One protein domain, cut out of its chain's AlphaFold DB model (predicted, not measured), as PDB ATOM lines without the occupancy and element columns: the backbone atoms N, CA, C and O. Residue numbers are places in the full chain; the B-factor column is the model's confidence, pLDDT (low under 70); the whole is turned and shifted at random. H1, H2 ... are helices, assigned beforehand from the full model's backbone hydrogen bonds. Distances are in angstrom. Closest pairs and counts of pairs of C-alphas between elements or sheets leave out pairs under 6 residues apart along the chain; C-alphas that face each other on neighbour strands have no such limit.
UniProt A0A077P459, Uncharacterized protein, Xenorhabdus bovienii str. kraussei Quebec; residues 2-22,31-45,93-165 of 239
ATOM      1  N   VAL A   2     203.880 197.186 114.579       56.81
ATOM      2  CA  VAL A   2     202.911 198.058 115.272       56.81
ATOM      3  C   VAL A   2     201.651 197.229 115.473       56.81
ATOM      4  O   VAL A   2     201.005 196.863 114.500       56.81
ATOM      5  N   ILE A   3     201.369 196.868 116.722       65.44
ATOM      6  CA  ILE A   3     200.418 195.798 117.070       65.44
ATOM      7  C   ILE A   3     199.144 196.363 117.729       65.44
ATOM      8  O   ILE A   3     198.128 195.686 117.824       65.44
ATOM      9  N   ALA A   4     199.169 197.614 118.198       74.44
ATOM     10  CA  ALA A   4     198.030 198.271 118.839       74.44
ATOM     11  C   ALA A   4     198.171 199.799 118.812       74.44
ATOM     12  O   ALA A   4     199.285 200.325 118.845       74.44
ATOM     13  N   ASP A   5     197.036 200.501 118.792       80.56
ATOM     14  CA  ASP A   5     196.963 201.932 119.109       80.56
ATOM     15  C   ASP A   5     196.813 202.161 120.629       80.56
ATOM     16  O   ASP A   5     196.599 201.223 121.400       80.56
ATOM     17  N   ALA A   6     196.927 203.415 121.080       82.12
ATOM     18  CA  ALA A   6     196.861 203.751 122.505       82.12
ATOM     19  C   ALA A   6     195.521 203.356 123.157       82.12
ATOM     20  O   ALA A   6     195.504 202.901 124.298       82.12
ATOM     21  N   MET A   7     194.405 203.479 122.427       83.88
ATOM     22  CA  MET A   7     193.084 203.069 122.917       83.88
ATOM     23  C   MET A   7     193.014 201.550 123.117       83.88
ATOM     24  O   MET A   7     192.476 201.074 124.109       83.88
ATOM     25  N   SER A   8     193.599 200.791 122.195       84.31
ATOM     26  CA  SER A   8     193.677 199.332 122.241       84.31
ATOM     27  C   SER A   8     194.541 198.854 123.405       84.31
ATOM     28  O   SER A   8     194.162 197.912 124.090       84.31
ATOM     29  N   LEU A   9     195.663 199.531 123.672       85.81
ATOM     30  CA  LEU A   9     196.492 199.250 124.846       85.81
ATOM     31  C   LEU A   9     195.747 199.532 126.154       85.81
ATOM     32  O   LEU A   9     195.852 198.733 127.077       85.81
ATOM     33  N   GLN A  10     194.965 200.614 126.229       87.12
ATOM     34  CA  GLN A  10     194.165 200.905 127.420       87.12
ATOM     35  C   GLN A  10     193.142 199.796 127.701       87.12
ATOM     36  O   GLN A  10     193.065 199.335 128.832       87.12
ATOM     37  N   ILE A  11     192.428 199.314 126.676       87.44
ATOM     38  CA  ILE A  11     191.475 198.195 126.816       87.44
ATOM     39  C   ILE A  11     192.180 196.959 127.385       87.44
ATOM     40  O   ILE A  11     191.694 196.362 128.339       87.44
ATOM     41  N   LEU A  12     193.345 196.604 126.835       87.50
ATOM     42  CA  LEU A  12     194.117 195.451 127.300       87.50
ATOM     43  C   LEU A  12     194.593 195.614 128.749       87.50
ATOM     44  O   LEU A  12     194.544 194.658 129.516       87.50
ATOM     45  N   LEU A  13     195.052 196.809 129.132       89.81
ATOM     46  CA  LEU A  13     195.488 197.094 130.502       89.81
ATOM     47  C   LEU A  13     194.320 197.058 131.494       89.81
ATOM     48  O   LEU A  13     194.489 196.556 132.606       89.81
ATOM     49  N   ASP A  14     193.150 197.551 131.094       88.75
ATOM     50  CA  ASP A  14     191.938 197.514 131.912       88.75
ATOM     51  C   ASP A  14     191.463 196.066 132.109       88.75
ATOM     52  O   ASP A  14     191.265 195.641 133.247       88.75
ATOM     53  N   GLU A  15     191.365 195.275 131.033       89.00
ATOM     54  CA  GLU A  15     190.993 193.855 131.104       89.00
ATOM     55  C   GLU A  15     191.999 193.049 131.939       89.00
ATOM     56  O   GLU A  15     191.601 192.293 132.827       89.00
ATOM     57  N   LEU A  16     193.305 193.259 131.734       89.44
ATOM     58  CA  LEU A  16     194.351 192.614 132.532       89.44
ATOM     59  C   LEU A  16     194.231 192.970 134.020       89.44
ATOM     60  O   LEU A  16     194.364 192.100 134.879       89.44
ATOM     61  N   SER A  17     193.964 194.239 134.336       91.69
ATOM     62  CA  SER A  17     193.766 194.699 135.713       91.69
ATOM     63  C   SER A  17     192.571 194.016 136.385       91.69
ATOM     64  O   SER A  17     192.635 193.710 137.579       91.69
ATOM     65  N   GLU A  18     191.497 193.750 135.638       90.00
ATOM     66  CA  GLU A  18     190.345 192.993 136.135       90.00
ATOM     67  C   GLU A  18     190.690 191.516 136.368       90.00
ATOM     68  O   GLU A  18     190.413 191.008 137.450       90.00
ATOM     69  N   PHE A  19     191.373 190.846 135.433       88.62
ATOM     70  CA  PHE A  19     191.800 189.449 135.610       88.62
ATOM     71  C   PHE A  19     192.769 189.258 136.782       88.62
ATOM     72  O   PHE A  19     192.673 188.274 137.512       88.62
ATOM     73  N   ILE A  20     193.683 190.208 137.007       91.69
ATOM     74  CA  ILE A  20     194.582 190.175 138.171       91.69
ATOM     75  C   ILE A  20     193.781 190.255 139.479       91.69
ATOM     76  O   ILE A  20     194.133 189.602 140.461       91.69
ATOM     77  N   ARG A  21     192.706 191.053 139.512       93.81
ATOM     78  CA  ARG A  21     191.836 191.191 140.689       93.81
ATOM     79  C   ARG A  21     190.863 190.022 140.848       93.81
ATOM     80  O   ARG A  21     190.523 189.677 141.977       93.81
ATOM     81  N   GLN A  22     190.406 189.440 139.743       95.25
ATOM     82  CA  GLN A  22     189.411 188.370 139.687       95.25
ATOM     83  C   GLN A  22     189.827 187.319 138.640       95.25
ATOM     84  O   GLN A  22     189.367 187.376 137.501       95.25
ATOM     85  N   ASN A  31     181.081 189.828 119.337       85.62
ATOM     86  CA  ASN A  31     180.469 189.368 118.088       85.62
ATOM     87  C   ASN A  31     180.948 190.177 116.876       85.62
ATOM     88  O   ASN A  31     180.677 189.812 115.734       85.62
ATOM     89  N   TYR A  32     181.684 191.259 117.122       84.69
ATOM     90  CA  TYR A  32     182.257 192.135 116.114       84.69
ATOM     91  C   TYR A  32     183.783 192.089 116.124       84.69
ATOM     92  O   TYR A  32     184.424 192.200 117.171       84.69
ATOM     93  N   ASN A  33     184.377 191.951 114.939       81.38
ATOM     94  CA  ASN A  33     185.817 191.778 114.770       81.38
ATOM     95  C   ASN A  33     186.419 192.800 113.796       81.38
ATOM     96  O   ASN A  33     185.720 193.480 113.043       81.38
ATOM     97  N   PHE A  34     187.744 192.936 113.843       80.62
ATOM     98  CA  PHE A  34     188.448 193.948 113.056       80.62
ATOM     99  C   PHE A  34     188.339 193.748 111.540       80.62
ATOM    100  O   PHE A  34     188.104 194.741 110.852       80.62
ATOM    101  N   PRO A  35     188.435 192.517 110.993       83.25
ATOM    102  CA  PRO A  35     188.180 192.293 109.572       83.25
ATOM    103  C   PRO A  35     186.804 192.792 109.121       83.25
ATOM    104  O   PRO A  35     186.701 193.454 108.088       83.25
ATOM    105  N   GLN A  36     185.759 192.540 109.916       84.56
ATOM    106  CA  GLN A  36     184.418 193.046 109.636       84.56
ATOM    107  C   GLN A  36     184.376 194.579 109.662       84.56
ATOM    108  O   GLN A  36     183.852 195.190 108.731       84.56
ATOM    109  N   TYR A  37     184.992 195.210 110.665       85.06
ATOM    110  CA  TYR A  37     185.125 196.668 110.715       85.06
ATOM    111  C   TYR A  37     185.821 197.240 109.475       85.06
ATOM    112  O   TYR A  37     185.334 198.207 108.889       85.06
ATOM    113  N   LEU A  38     186.936 196.643 109.045       83.62
ATOM    114  CA  LEU A  38     187.671 197.081 107.857       83.62
ATOM    115  C   LEU A  38     186.834 196.953 106.586       83.62
ATOM    116  O   LEU A  38     186.836 197.876 105.772       83.62
ATOM    117  N   LEU A  39     186.098 195.852 106.429       85.12
ATOM    118  CA  LEU A  39     185.194 195.661 105.298       85.12
ATOM    119  C   LEU A  39     184.095 196.729 105.286       85.12
ATOM    120  O   LEU A  39     183.867 197.362 104.258       85.12
ATOM    121  N   GLU A  40     183.458 196.984 106.429       86.19
ATOM    122  CA  GLU A  40     182.433 198.024 106.559       86.19
ATOM    123  C   GLU A  40     182.992 199.421 106.259       86.19
ATOM    124  O   GLU A  40     182.346 200.201 105.557       86.19
ATOM    125  N   GLN A  41     184.203 199.742 106.734       83.00
ATOM    126  CA  GLN A  41     184.874 200.998 106.391       83.00
ATOM    127  C   GLN A  41     185.189 201.086 104.907       83.00
ATOM    128  O   GLN A  41     185.010 202.147 104.315       83.00
ATOM    129  N   HIS A  42     185.667 200.002 104.302       82.38
ATOM    130  CA  HIS A  42     185.983 199.984 102.886       82.38
ATOM    131  C   HIS A  42     184.723 200.224 102.054       82.38
ATOM    132  O   HIS A  42     184.717 201.119 101.220       82.38
ATOM    133  N   LEU A  43     183.625 199.525 102.349       82.44
ATOM    134  CA  LEU A  43     182.347 199.706 101.655       82.44
ATOM    135  C   LEU A  43     181.775 201.122 101.830       82.44
ATOM    136  O   LEU A  43     181.238 201.681 100.877       82.44
ATOM    137  N   LYS A  44     181.923 201.728 103.016       78.88
ATOM    138  CA  LYS A  44     181.492 203.115 103.273       78.88
ATOM    139  C   LYS A  44     182.378 204.158 102.587       78.88
ATOM    140  O   LYS A  44     181.876 205.192 102.161       78.88
ATOM    141  N   ASN A  45     183.684 203.906 102.498       73.50
ATOM    142  CA  ASN A  45     184.663 204.877 102.003       73.50
ATOM    143  C   ASN A  45     185.040 204.685 100.527       73.50
ATOM    144  O   ASN A  45     185.671 205.580  99.970       73.50
ATOM    145  N   GLU A  93     190.810 220.156 140.130       97.75
ATOM    146  CA  GLU A  93     190.013 221.377 140.238       97.75
ATOM    147  C   GLU A  93     190.241 222.299 139.035       97.75
ATOM    148  O   GLU A  93     189.286 222.650 138.337       97.75
ATOM    149  N   SER A  94     191.498 222.622 138.725       96.94
ATOM    150  CA  SER A  94     191.846 223.442 137.561       96.94
ATOM    151  C   SER A  94     191.379 222.796 136.253       96.94
ATOM    152  O   SER A  94     190.875 223.481 135.362       96.94
ATOM    153  N   TRP A  95     191.452 221.466 136.142       97.50
ATOM    154  CA  TRP A  95     190.913 220.744 134.989       97.50
ATOM    155  C   TRP A  95     189.391 220.880 134.865       97.50
ATOM    156  O   TRP A  95     188.861 221.089 133.771       97.50
ATOM    157  N   SER A  96     188.668 220.804 135.983       97.38
ATOM    158  CA  SER A  96     187.222 221.040 136.024       97.38
ATOM    159  C   SER A  96     186.868 222.453 135.545       97.38
ATOM    160  O   SER A  96     185.978 222.629 134.707       97.38
ATOM    161  N   GLN A  97     187.625 223.457 135.995       97.06
ATOM    162  CA  GLN A  97     187.460 224.847 135.571       97.06
ATOM    163  C   GLN A  97     187.720 225.027 134.065       97.06
ATOM    164  O   GLN A  97     186.889 225.628 133.380       97.06
ATOM    165  N   LEU A  98     188.790 224.441 133.512       96.50
ATOM    166  CA  LEU A  98     189.067 224.486 132.068       96.50
ATOM    167  C   LEU A  98     187.955 223.844 131.231       96.50
ATOM    168  O   LEU A  98     187.543 224.414 130.221       96.50
ATOM    169  N   LYS A  99     187.409 222.698 131.661       97.44
ATOM    170  CA  LYS A  99     186.267 222.070 130.973       97.44
ATOM    171  C   LYS A  99     185.038 222.982 130.953       97.44
ATOM    172  O   LYS A  99     184.344 223.053 129.940       97.44
ATOM    173  N   ASN A 100     184.778 223.700 132.046       97.25
ATOM    174  CA  ASN A 100     183.678 224.660 132.113       97.25
ATOM    175  C   ASN A 100     183.900 225.857 131.179       97.25
ATOM    176  O   ASN A 100     182.951 226.299 130.531       97.25
ATOM    177  N   ILE A 101     185.136 226.353 131.072       96.69
ATOM    178  CA  ILE A 101     185.500 227.410 130.119       96.69
ATOM    179  C   ILE A 101     185.272 226.930 128.681       96.69
ATOM    180  O   ILE A 101     184.557 227.598 127.937       96.69
ATOM    181  N   ALA A 102     185.793 225.751 128.317       97.12
ATOM    182  CA  ALA A 102     185.603 225.161 126.990       97.12
ATOM    183  C   ALA A 102     184.110 225.063 126.628       97.12
ATOM    184  O   ALA A 102     183.683 225.530 125.573       97.12
ATOM    185  N   ARG A 103     183.294 224.557 127.566       97.00
ATOM    186  CA  ARG A 103     181.840 224.438 127.399       97.00
ATOM    187  C   ARG A 103     181.161 225.787 127.164       97.00
ATOM    188  O   ARG A 103     180.307 225.877 126.289       97.00
ATOM    189  N   ARG A 104     181.516 226.826 127.929       97.56
ATOM    190  CA  ARG A 104     180.947 228.180 127.771       97.56
ATOM    191  C   ARG A 104     181.299 228.807 126.423       97.56
ATOM    192  O   ARG A 104     180.499 229.568 125.899       97.56
ATOM    193  N   GLN A 105     182.463 228.470 125.875       96.50
ATOM    194  CA  GLN A 105     182.937 228.952 124.575       96.50
ATOM    195  C   GLN A 105     182.493 228.067 123.397       96.50
ATOM    196  O   GLN A 105     182.851 228.342 122.257       96.50
ATOM    197  N   GLY A 106     181.729 226.996 123.646       97.06
ATOM    198  CA  GLY A 106     181.252 226.097 122.591       97.06
ATOM    199  C   GLY A 106     182.347 225.250 121.931       97.06
ATOM    200  O   GLY A 106     182.140 224.749 120.829       97.06
ATOM    201  N   VAL A 107     183.498 225.069 122.587       97.00
ATOM    202  CA  VAL A 107     184.622 224.263 122.077       97.00
ATOM    203  C   VAL A 107     184.840 223.012 122.921       97.00
ATOM    204  O   VAL A 107     184.487 222.952 124.101       97.00
ATOM    205  N   THR A 108     185.449 221.984 122.330       95.44
ATOM    206  CA  THR A 108     185.838 220.786 123.085       95.44
ATOM    207  C   THR A 108     187.091 221.065 123.925       95.44
ATOM    208  O   THR A 108     187.932 221.870 123.513       95.44
ATOM    209  N   PRO A 109     187.285 220.383 125.073       94.56
ATOM    210  CA  PRO A 109     188.519 220.513 125.850       94.56
ATOM    211  C   PRO A 109     189.779 220.215 125.027       94.56
ATOM    212  O   PRO A 109     190.776 220.916 125.165       94.56
ATOM    213  N   SER A 110     189.724 219.234 124.118       93.50
ATOM    214  CA  SER A 110     190.842 218.911 123.223       93.50
ATOM    215  C   SER A 110     191.198 220.070 122.294       93.50
ATOM    216  O   SER A 110     192.378 220.353 122.115       93.50
ATOM    217  N   MET A 111     190.204 220.768 121.733       95.50
ATOM    218  CA  MET A 111     190.454 221.922 120.859       95.50
ATOM    219  C   MET A 111     190.910 223.156 121.638       95.50
ATOM    220  O   MET A 111     191.752 223.898 121.141       95.50
ATOM    221  N   LEU A 112     190.431 223.344 122.873       95.75
ATOM    222  CA  LEU A 112     190.967 224.370 123.769       95.75
ATOM    223  C   LEU A 112     192.467 224.139 124.024       95.75
ATOM    224  O   LEU A 112     193.269 225.049 123.836       95.75
ATOM    225  N   LEU A 113     192.850 222.912 124.392       95.31
ATOM    226  CA  LEU A 113     194.251 222.550 124.626       95.31
ATOM    227  C   LEU A 113     195.098 222.642 123.352       95.31
ATOM    228  O   LEU A 113     196.220 223.137 123.413       95.31
ATOM    229  N   ALA A 114     194.568 222.218 122.201       95.81
ATOM    230  CA  ALA A 114     195.244 222.368 120.914       95.81
ATOM    231  C   ALA A 114     195.497 223.846 120.575       95.81
ATOM    232  O   ALA A 114     196.576 224.179 120.095       95.81
ATOM    233  N   GLY A 115     194.547 224.734 120.888       95.62
ATOM    234  CA  GLY A 115     194.717 226.182 120.767       95.62
ATOM    235  C   GLY A 115     195.818 226.719 121.682       95.62
ATOM    236  O   GLY A 115     196.718 227.403 121.209       95.62
ATOM    237  N   CYS A 116     195.817 226.353 122.969       95.38
ATOM    238  CA  CYS A 116     196.888 226.740 123.899       95.38
ATOM    239  C   CYS A 116     198.268 226.234 123.444       95.38
ATOM    240  O   CYS A 116     199.264 226.951 123.553       95.38
ATOM    241  N   PHE A 117     198.328 225.010 122.920       96.31
ATOM    242  CA  PHE A 117     199.550 224.431 122.374       96.31
ATOM    243  C   PHE A 117     200.023 225.189 121.129       96.31
ATOM    244  O   PHE A 117     201.192 225.557 121.054       96.31
ATOM    245  N   ALA A 118     199.118 225.493 120.195       97.06
ATOM    246  CA  ALA A 118     199.425 226.292 119.014       97.06
ATOM    247  C   ALA A 118     199.924 227.697 119.388       97.06
ATOM    248  O   ALA A 118     200.957 228.120 118.883       97.06
ATOM    249  N   GLU A 119     199.272 228.392 120.321       97.12
ATOM    250  CA  GLU A 119     199.721 229.715 120.782       97.12
ATOM    251  C   GLU A 119     201.087 229.662 121.478       97.12
ATOM    252  O   GLU A 119     201.922 230.545 121.286       97.12
ATOM    253  N   THR A 120     201.366 228.587 122.218       96.25
ATOM    254  CA  THR A 120     202.701 228.368 122.791       96.25
ATOM    255  C   THR A 120     203.738 228.192 121.685       96.25
ATOM    256  O   THR A 120     204.767 228.860 121.708       96.25
ATOM    257  N   LEU A 121     203.471 227.339 120.691       97.12
ATOM    258  CA  LEU A 121     204.380 227.128 119.563       97.12
ATOM    259  C   LEU A 121     204.582 228.401 118.737       97.12
ATOM    260  O   LEU A 121     205.706 228.667 118.323       97.12
ATOM    261  N   ARG A 122     203.536 229.213 118.551       96.81
ATOM    262  CA  ARG A 122     203.593 230.500 117.842       96.81
ATOM    263  C   ARG A 122     204.615 231.453 118.458       96.81
ATOM    264  O   ARG A 122     205.289 232.158 117.720       96.81
ATOM    265  N   GLY A 123     204.781 231.437 119.783       96.62
ATOM    266  CA  GLY A 123     205.789 232.249 120.472       96.62
ATOM    267  C   GLY A 123     207.244 231.849 120.187       96.62
ATOM    268  O   GLY A 123     208.147 232.643 120.439       96.62
ATOM    269  N   TRP A 124     207.479 230.639 119.668       96.25
ATOM    270  CA  TRP A 124     208.817 230.105 119.374       96.25
ATOM    271  C   TRP A 124     209.059 229.848 117.886       96.25
ATOM    272  O   TRP A 124     210.209 229.730 117.468       96.25
ATOM    273  N   ALA A 125     208.001 229.713 117.090       96.81
ATOM    274  CA  ALA A 125     208.096 229.436 115.670       96.81
ATOM    275  C   ALA A 125     208.615 230.657 114.901       96.81
ATOM    276  O   ALA A 125     208.277 231.798 115.205       96.81
ATOM    277  N   LYS A 126     209.415 230.402 113.861       94.88
ATOM    278  CA  LYS A 126     209.903 231.450 112.954       94.88
ATOM    279  C   LYS A 126     208.762 232.184 112.242       94.88
ATOM    280  O   LYS A 126     208.841 233.393 112.063       94.88
ATOM    281  N   GLU A 127     207.731 231.442 111.838       94.81
ATOM    282  CA  GLU A 127     206.530 231.973 111.194       94.81
ATOM    283  C   GLU A 127     205.320 231.765 112.114       94.81
ATOM    284  O   GLU A 127     205.200 230.692 112.719       94.81
ATOM    285  N   PRO A 128     204.410 232.748 112.219       92.19
ATOM    286  CA  PRO A 128     203.255 232.647 113.100       92.19
ATOM    287  C   PRO A 128     202.228 231.634 112.583       92.19
ATOM    288  O   PRO A 128     201.584 230.962 113.385       92.19
ATOM    289  N   ASP A 129     202.084 231.500 111.265       94.62
ATOM    290  CA  ASP A 129     201.105 230.607 110.653       94.62
ATOM    291  C   ASP A 129     201.762 229.297 110.221       94.62
ATOM    292  O   ASP A 129     202.690 229.266 109.411       94.62
ATOM    293  N   PHE A 130     201.266 228.198 110.782       96.56
ATOM    294  CA  PHE A 130     201.788 226.854 110.567       96.56
ATOM    295  C   PHE A 130     200.679 225.803 110.690       96.56
ATOM    296  O   PHE A 130     199.598 226.056 111.226       96.56
ATOM    297  N   SER A 131     200.968 224.596 110.215       95.81
ATOM    298  CA  SER A 131     200.091 223.433 110.321       95.81
ATOM    299  C   SER A 131     200.504 222.519 111.469       95.81
ATOM    300  O   SER A 131     201.687 222.239 111.672       95.81
ATOM    301  N   LEU A 132     199.513 221.992 112.188       95.00
ATOM    302  CA  LEU A 132     199.691 220.953 113.200       95.00
ATOM    303  C   LEU A 132     199.053 219.648 112.737       95.00
ATOM    304  O   LEU A 132     197.922 219.637 112.251       95.00
ATOM    305  N   ASN A 133     199.765 218.541 112.936       93.56
ATOM    306  CA  ASN A 133     199.195 217.210 112.770       93.56
ATOM    307  C   ASN A 133     198.539 216.780 114.088       93.56
ATOM    308  O   ASN A 133     199.216 216.647 115.107       93.56
ATOM    309  N   LEU A 134     197.221 216.578 114.065       89.81
ATOM    310  CA  LEU A 134     196.452 216.111 115.213       89.81
ATOM    311  C   LEU A 134     196.127 214.628 115.042       89.81
ATOM    312  O   LEU A 134     195.289 214.247 114.224       89.81
ATOM    313  N   THR A 135     196.766 213.784 115.848       84.38
ATOM    314  CA  THR A 135     196.467 212.351 115.882       84.38
ATOM    315  C   THR A 135     195.161 212.110 116.635       84.38
ATOM    316  O   THR A 135     195.061 212.381 117.830       84.38
ATOM    317  N   ILE A 136     194.154 211.588 115.932       81.25
ATOM    318  CA  ILE A 136     192.858 211.220 116.510       81.25
ATOM    319  C   ILE A 136     192.665 209.703 116.447       81.25
ATOM    320  O   ILE A 136     192.868 209.083 115.408       81.25
ATOM    321  N   PHE A 137     192.222 209.104 117.551       71.75
ATOM    322  CA  PHE A 137     191.939 207.666 117.645       71.75
ATOM    323  C   PHE A 137     190.461 207.378 117.369       71.75
ATOM    324  O   PHE A 137     189.759 206.798 118.195       71.75
ATOM    325  N   ASN A 138     189.949 207.858 116.232       70.62
ATOM    326  CA  ASN A 138     188.517 207.782 115.960       70.62
ATOM    327  C   ASN A 138     188.161 206.487 115.219       70.62
ATOM    328  O   ASN A 138     188.494 206.321 114.045       70.62
ATOM    329  N   ARG A 139     187.445 205.588 115.895       77.81
ATOM    330  CA  ARG A 139     186.837 204.410 115.269       77.81
ATOM    331  C   ARG A 139     185.486 204.824 114.699       77.81
ATOM    332  O   ARG A 139     184.577 205.178 115.444       77.81
ATOM    333  N   ARG A 140     185.365 204.845 113.373       76.62
ATOM    334  CA  ARG A 140     184.170 205.359 112.691       76.62
ATOM    335  C   ARG A 140     183.148 204.243 112.534       76.62
ATOM    336  O   ARG A 140     183.368 203.325 111.765       76.62
ATOM    337  N   GLY A 141     182.015 204.306 113.211       77.62
ATOM    338  CA  GLY A 141     180.969 203.298 113.068       77.62
ATOM    339  C   GLY A 141     179.984 203.343 114.222       77.62
ATOM    340  O   GLY A 141     180.222 204.021 115.215       77.62
ATOM    341  N   GLU A 142     178.881 202.623 114.072       80.00
ATOM    342  CA  GLU A 142     177.770 202.630 115.035       80.00
ATOM    343  C   GLU A 142     177.675 201.318 115.822       80.00
ATOM    344  O   GLU A 142     176.828 201.180 116.702       80.00
ATOM    345  N   HIS A 143     178.541 200.343 115.524       84.38
ATOM    346  CA  HIS A 143     178.507 199.056 116.202       84.38
ATOM    347  C   HIS A 143     178.824 199.228 117.694       84.38
ATOM    348  O   HIS A 143     179.861 199.783 118.058       84.38
ATOM    349  N   LEU A 144     177.954 198.706 118.563       84.69
ATOM    350  CA  LEU A 144     178.036 198.885 120.021       84.69
ATOM    351  C   LEU A 144     179.353 198.370 120.625       84.69
ATOM    352  O   LEU A 144     179.839 198.897 121.622       84.69
ATOM    353  N   GLU A 145     179.947 197.351 120.008       85.50
ATOM    354  CA  GLU A 145     181.208 196.741 120.449       85.50
ATOM    355  C   GLU A 145     182.465 197.410 119.866       85.50
ATOM    356  O   GLU A 145     183.584 197.016 120.195       85.50
ATOM    357  N   LEU A 146     182.319 198.441 119.022       83.06
ATOM    358  CA  LEU A 146     183.444 199.079 118.332       83.06
ATOM    359  C   LEU A 146     184.479 199.669 119.300       83.06
ATOM    360  O   LEU A 146     185.678 199.640 119.023       83.06
ATOM    361  N   SER A 147     184.038 200.174 120.453       81.06
ATOM    362  CA  SER A 147     184.914 200.717 121.499       81.06
ATOM    363  C   SER A 147     185.710 199.648 122.252       81.06
ATOM    364  O   SER A 147     186.701 199.993 122.880       81.06
ATOM    365  N   LYS A 148     185.325 198.367 122.162       82.06
ATOM    366  CA  LYS A 148     185.982 197.229 122.835       82.06
ATOM    367  C   LYS A 148     186.932 196.451 121.928       82.06
ATOM    368  O   LYS A 148     187.631 195.542 122.358       82.06
ATOM    369  N   LEU A 149     186.929 196.783 120.644       79.81
ATOM    370  CA  LEU A 149     187.704 196.077 119.644       79.81
ATOM    371  C   LEU A 149     189.210 196.322 119.859       79.81
ATOM    372  O   LEU A 149     189.631 197.442 120.139       79.81
ATOM    373  N   VAL A 150     190.036 195.287 119.729       76.62
ATOM    374  CA  VAL A 150     191.504 195.394 119.788       76.62
ATOM    375  C   VAL A 150     192.021 194.921 118.426       76.62
ATOM    376  O   VAL A 150     192.163 193.715 118.225       76.62
ATOM    377  N   PRO A 151     192.202 195.848 117.461       62.94
ATOM    378  CA  PRO A 151     192.263 195.574 116.026       62.94
ATOM    379  C   PRO A 151     193.142 194.409 115.572       62.94
ATOM    380  O   PRO A 151     192.688 193.573 114.800       62.94
ATOM    381  N   ILE A 152     194.386 194.354 116.044       59.38
ATOM    382  CA  ILE A 152     195.391 193.414 115.528       59.38
ATOM    383  C   ILE A 152     195.575 192.237 116.496       59.38
ATOM    384  O   ILE A 152     195.506 191.090 116.075       59.38
ATOM    385  N   PHE A 153     195.661 192.485 117.809       61.91
ATOM    386  CA  PHE A 153     195.876 191.417 118.796       61.91
ATOM    387  C   PHE A 153     194.787 190.338 118.800       61.91
ATOM    388  O   PHE A 153     195.102 189.156 118.718       61.91
ATOM    389  N   ARG A 154     193.500 190.701 118.888       60.88
ATOM    390  CA  ARG A 154     192.445 189.674 119.005       60.88
ATOM    391  C   ARG A 154     192.271 188.874 117.722       60.88
ATOM    392  O   ARG A 154     191.919 187.705 117.801       60.88
ATOM    393  N   ALA A 155     192.508 189.486 116.564       60.41
ATOM    394  CA  ALA A 155     192.430 188.793 115.286       60.41
ATOM    395  C   ALA A 155     193.579 187.788 115.128       60.41
ATOM    396  O   ALA A 155     193.320 186.650 114.746       60.41
ATOM    397  N   ASP A 156     194.805 188.177 115.484       64.81
ATOM    398  CA  ASP A 156     195.982 187.314 115.359       64.81
ATOM    399  C   ASP A 156     195.930 186.144 116.347       64.81
ATOM    400  O   ASP A 156     196.120 185.000 115.941       64.81
ATOM    401  N   PHE A 157     195.584 186.387 117.618       64.06
ATOM    402  CA  PHE A 157     195.422 185.308 118.598       64.06
ATOM    403  C   PHE A 157     194.232 184.405 118.268       64.06
ATOM    404  O   PHE A 157     194.381 183.190 118.297       64.06
ATOM    405  N   ALA A 158     193.085 184.959 117.856       64.44
ATOM    406  CA  ALA A 158     191.969 184.127 117.412       64.44
ATOM    407  C   ALA A 158     192.344 183.301 116.176       64.44
ATOM    408  O   ALA A 158     191.966 182.136 116.092       64.44
ATOM    409  N   ALA A 159     193.096 183.858 115.226       68.31
ATOM    410  CA  ALA A 159     193.594 183.095 114.091       68.31
ATOM    411  C   ALA A 159     194.530 181.976 114.561       68.31
ATOM    412  O   ALA A 159     194.305 180.833 114.197       68.31
ATOM    413  N   ILE A 160     195.512 182.257 115.416       66.81
ATOM    414  CA  ILE A 160     196.439 181.241 115.939       66.81
ATOM    415  C   ILE A 160     195.694 180.131 116.701       66.81
ATOM    416  O   ILE A 160     195.957 178.954 116.475       66.81
ATOM    417  N   GLU A 161     194.748 180.490 117.566       69.88
ATOM    418  CA  GLU A 161     194.043 179.544 118.439       69.88
ATOM    419  C   GLU A 161     192.942 178.758 117.723       69.88
ATOM    420  O   GLU A 161     192.669 177.610 118.070       69.88
ATOM    421  N   THR A 162     192.281 179.367 116.736       74.56
ATOM    422  CA  THR A 162     191.113 178.765 116.071       74.56
ATOM    423  C   THR A 162     191.390 178.315 114.643       74.56
ATOM    424  O   THR A 162     190.502 177.729 114.015       74.56
ATOM    425  N   TYR A 163     192.594 178.558 114.103       76.25
ATOM    426  CA  TYR A 163     192.933 178.123 112.754       76.25
ATOM    427  C   TYR A 163     192.876 176.603 112.662       76.25
ATOM    428  O   TYR A 163     193.748 175.865 113.114       76.25
ATOM    429  N   GLN A 164     191.832 176.143 111.988       72.25
ATOM    430  CA  GLN A 164     191.722 174.792 111.484       72.25
ATOM    431  C   GLN A 164     191.822 174.873 109.971       72.25
ATOM    432  O   GLN A 164     191.033 175.564 109.317       72.25
ATOM    433  N   ARG A 165     192.797 174.169 109.395       68.31
ATOM    434  CA  ARG A 165     192.938 174.068 107.943       68.31
ATOM    435  C   ARG A 165     191.664 173.436 107.367       68.31
ATOM    436  O   ARG A 165     191.441 172.243 107.514       68.31
TER     437      ARG A 165
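What this domain is: This is residues 2 to 22, 31 to 45 and 93 to 165 of the 239 residues of an uncharacterized protein of Xenorhabdus bovienii str. kraussei Quebec (UniProt A0A077P459). This is an open, spread-out set of helices in two separate groups joined by one long strip of chain. In one group H3 and H4 meet as an L; in the other H1, H2 and H5 splay away from one another like spokes, and residues 123 to 152, with no named element, run from the first group across to the second. Residues 13 to 22, mostly in H1, and residues 157 to 165, mostly in H5, stick out. The printed part has 109 residues with five named helices, H1 to H5 in chain order, and no named strand, and its class is all helix. It is elongated, 60 by 38 by 27 A, and only just extended, close to loose, with a radius of gyration of the C-alphas of 19.8 A.

How they stand to each other: Along the printed part, H1, residues 6 to 21, comes first and touches no helix. H2, residues 34 to 45, lies beyond the first cut and is apart from H1; it too touches no helix. H3, residues 93 to 104, follows the second cut and is apart from both H1 and H2. A tight link of 4 residues joins it to H4, residues 109 to 122. H3 and H4 touch, and the closest C-alphas, those of Ala 102 and Pro 109, are 5.6 A apart. H3 touches H4 with residues 98 to 103 alone, and H4 touches H3 with residues 109 to 112 alone. Their lines stand about perpendicular, at 83 degrees, and their centres are 14.6 A apart. H4 is apart from H1 and H2. A long link of 30 residues leads from H4 to H5, residues 153 to 162, and these two helices are apart. H5 and H2 are close but not clearly touching, with 2 pairs of C-alphas within 8 A; the closest are those of Phe 34 and Ala 155, 6.9 A apart. H2 and H5 run opposite ways at a steep tilt of 55 degrees. H5 is apart from H1 and from H3. In H1, H2, H3, H4 and H5 every pair of O i and N i+4 is within hydrogen-bond range.

Where its parts are: H1 is the longest helix by residues, 16 from Ala 6 to Arg 21. It begins with C-alpha 6 at (196.861, 203.751, 122.505) and measures 22.7 A from first to last C-alpha. H2 has 12 residues, Phe 34 to Asn 45, and measures 16.0 A. H3, Glu 93 to Arg 104, also has 12 residues and measures 16.8 A. H4 has 14 residues and measures 19.8 A, beginning with C-alpha 109 at (188.519, 220.513, 125.850). H5 has 10 residues, measures 13.8 A and ends with C-alpha 162 at (191.113, 178.765, 116.071).

The domain as a whole: The two C-alphas farthest apart are those of Gly 123 and Arg 165, at 60.9 A. Residues 23 to 30 are not printed, and C-alphas 22 and 31 are 23.4 A apart across that cut. Residues 46 to 92 are not printed either, and C-alphas 45 and 93 are 42.0 A apart. Of the links that are printed whole, H4 to H5 is long. Without the stretches that stand free, the remaining 90 residues span 47 by 34 by 26 A. The mean pLDDT of the printed part is 85.6. It is under 70 for 14 residues: residues 2 to 3, residues 151 to 161 and residue 165. H5 has a mean pLDDT of 66, while that of H3 is 97.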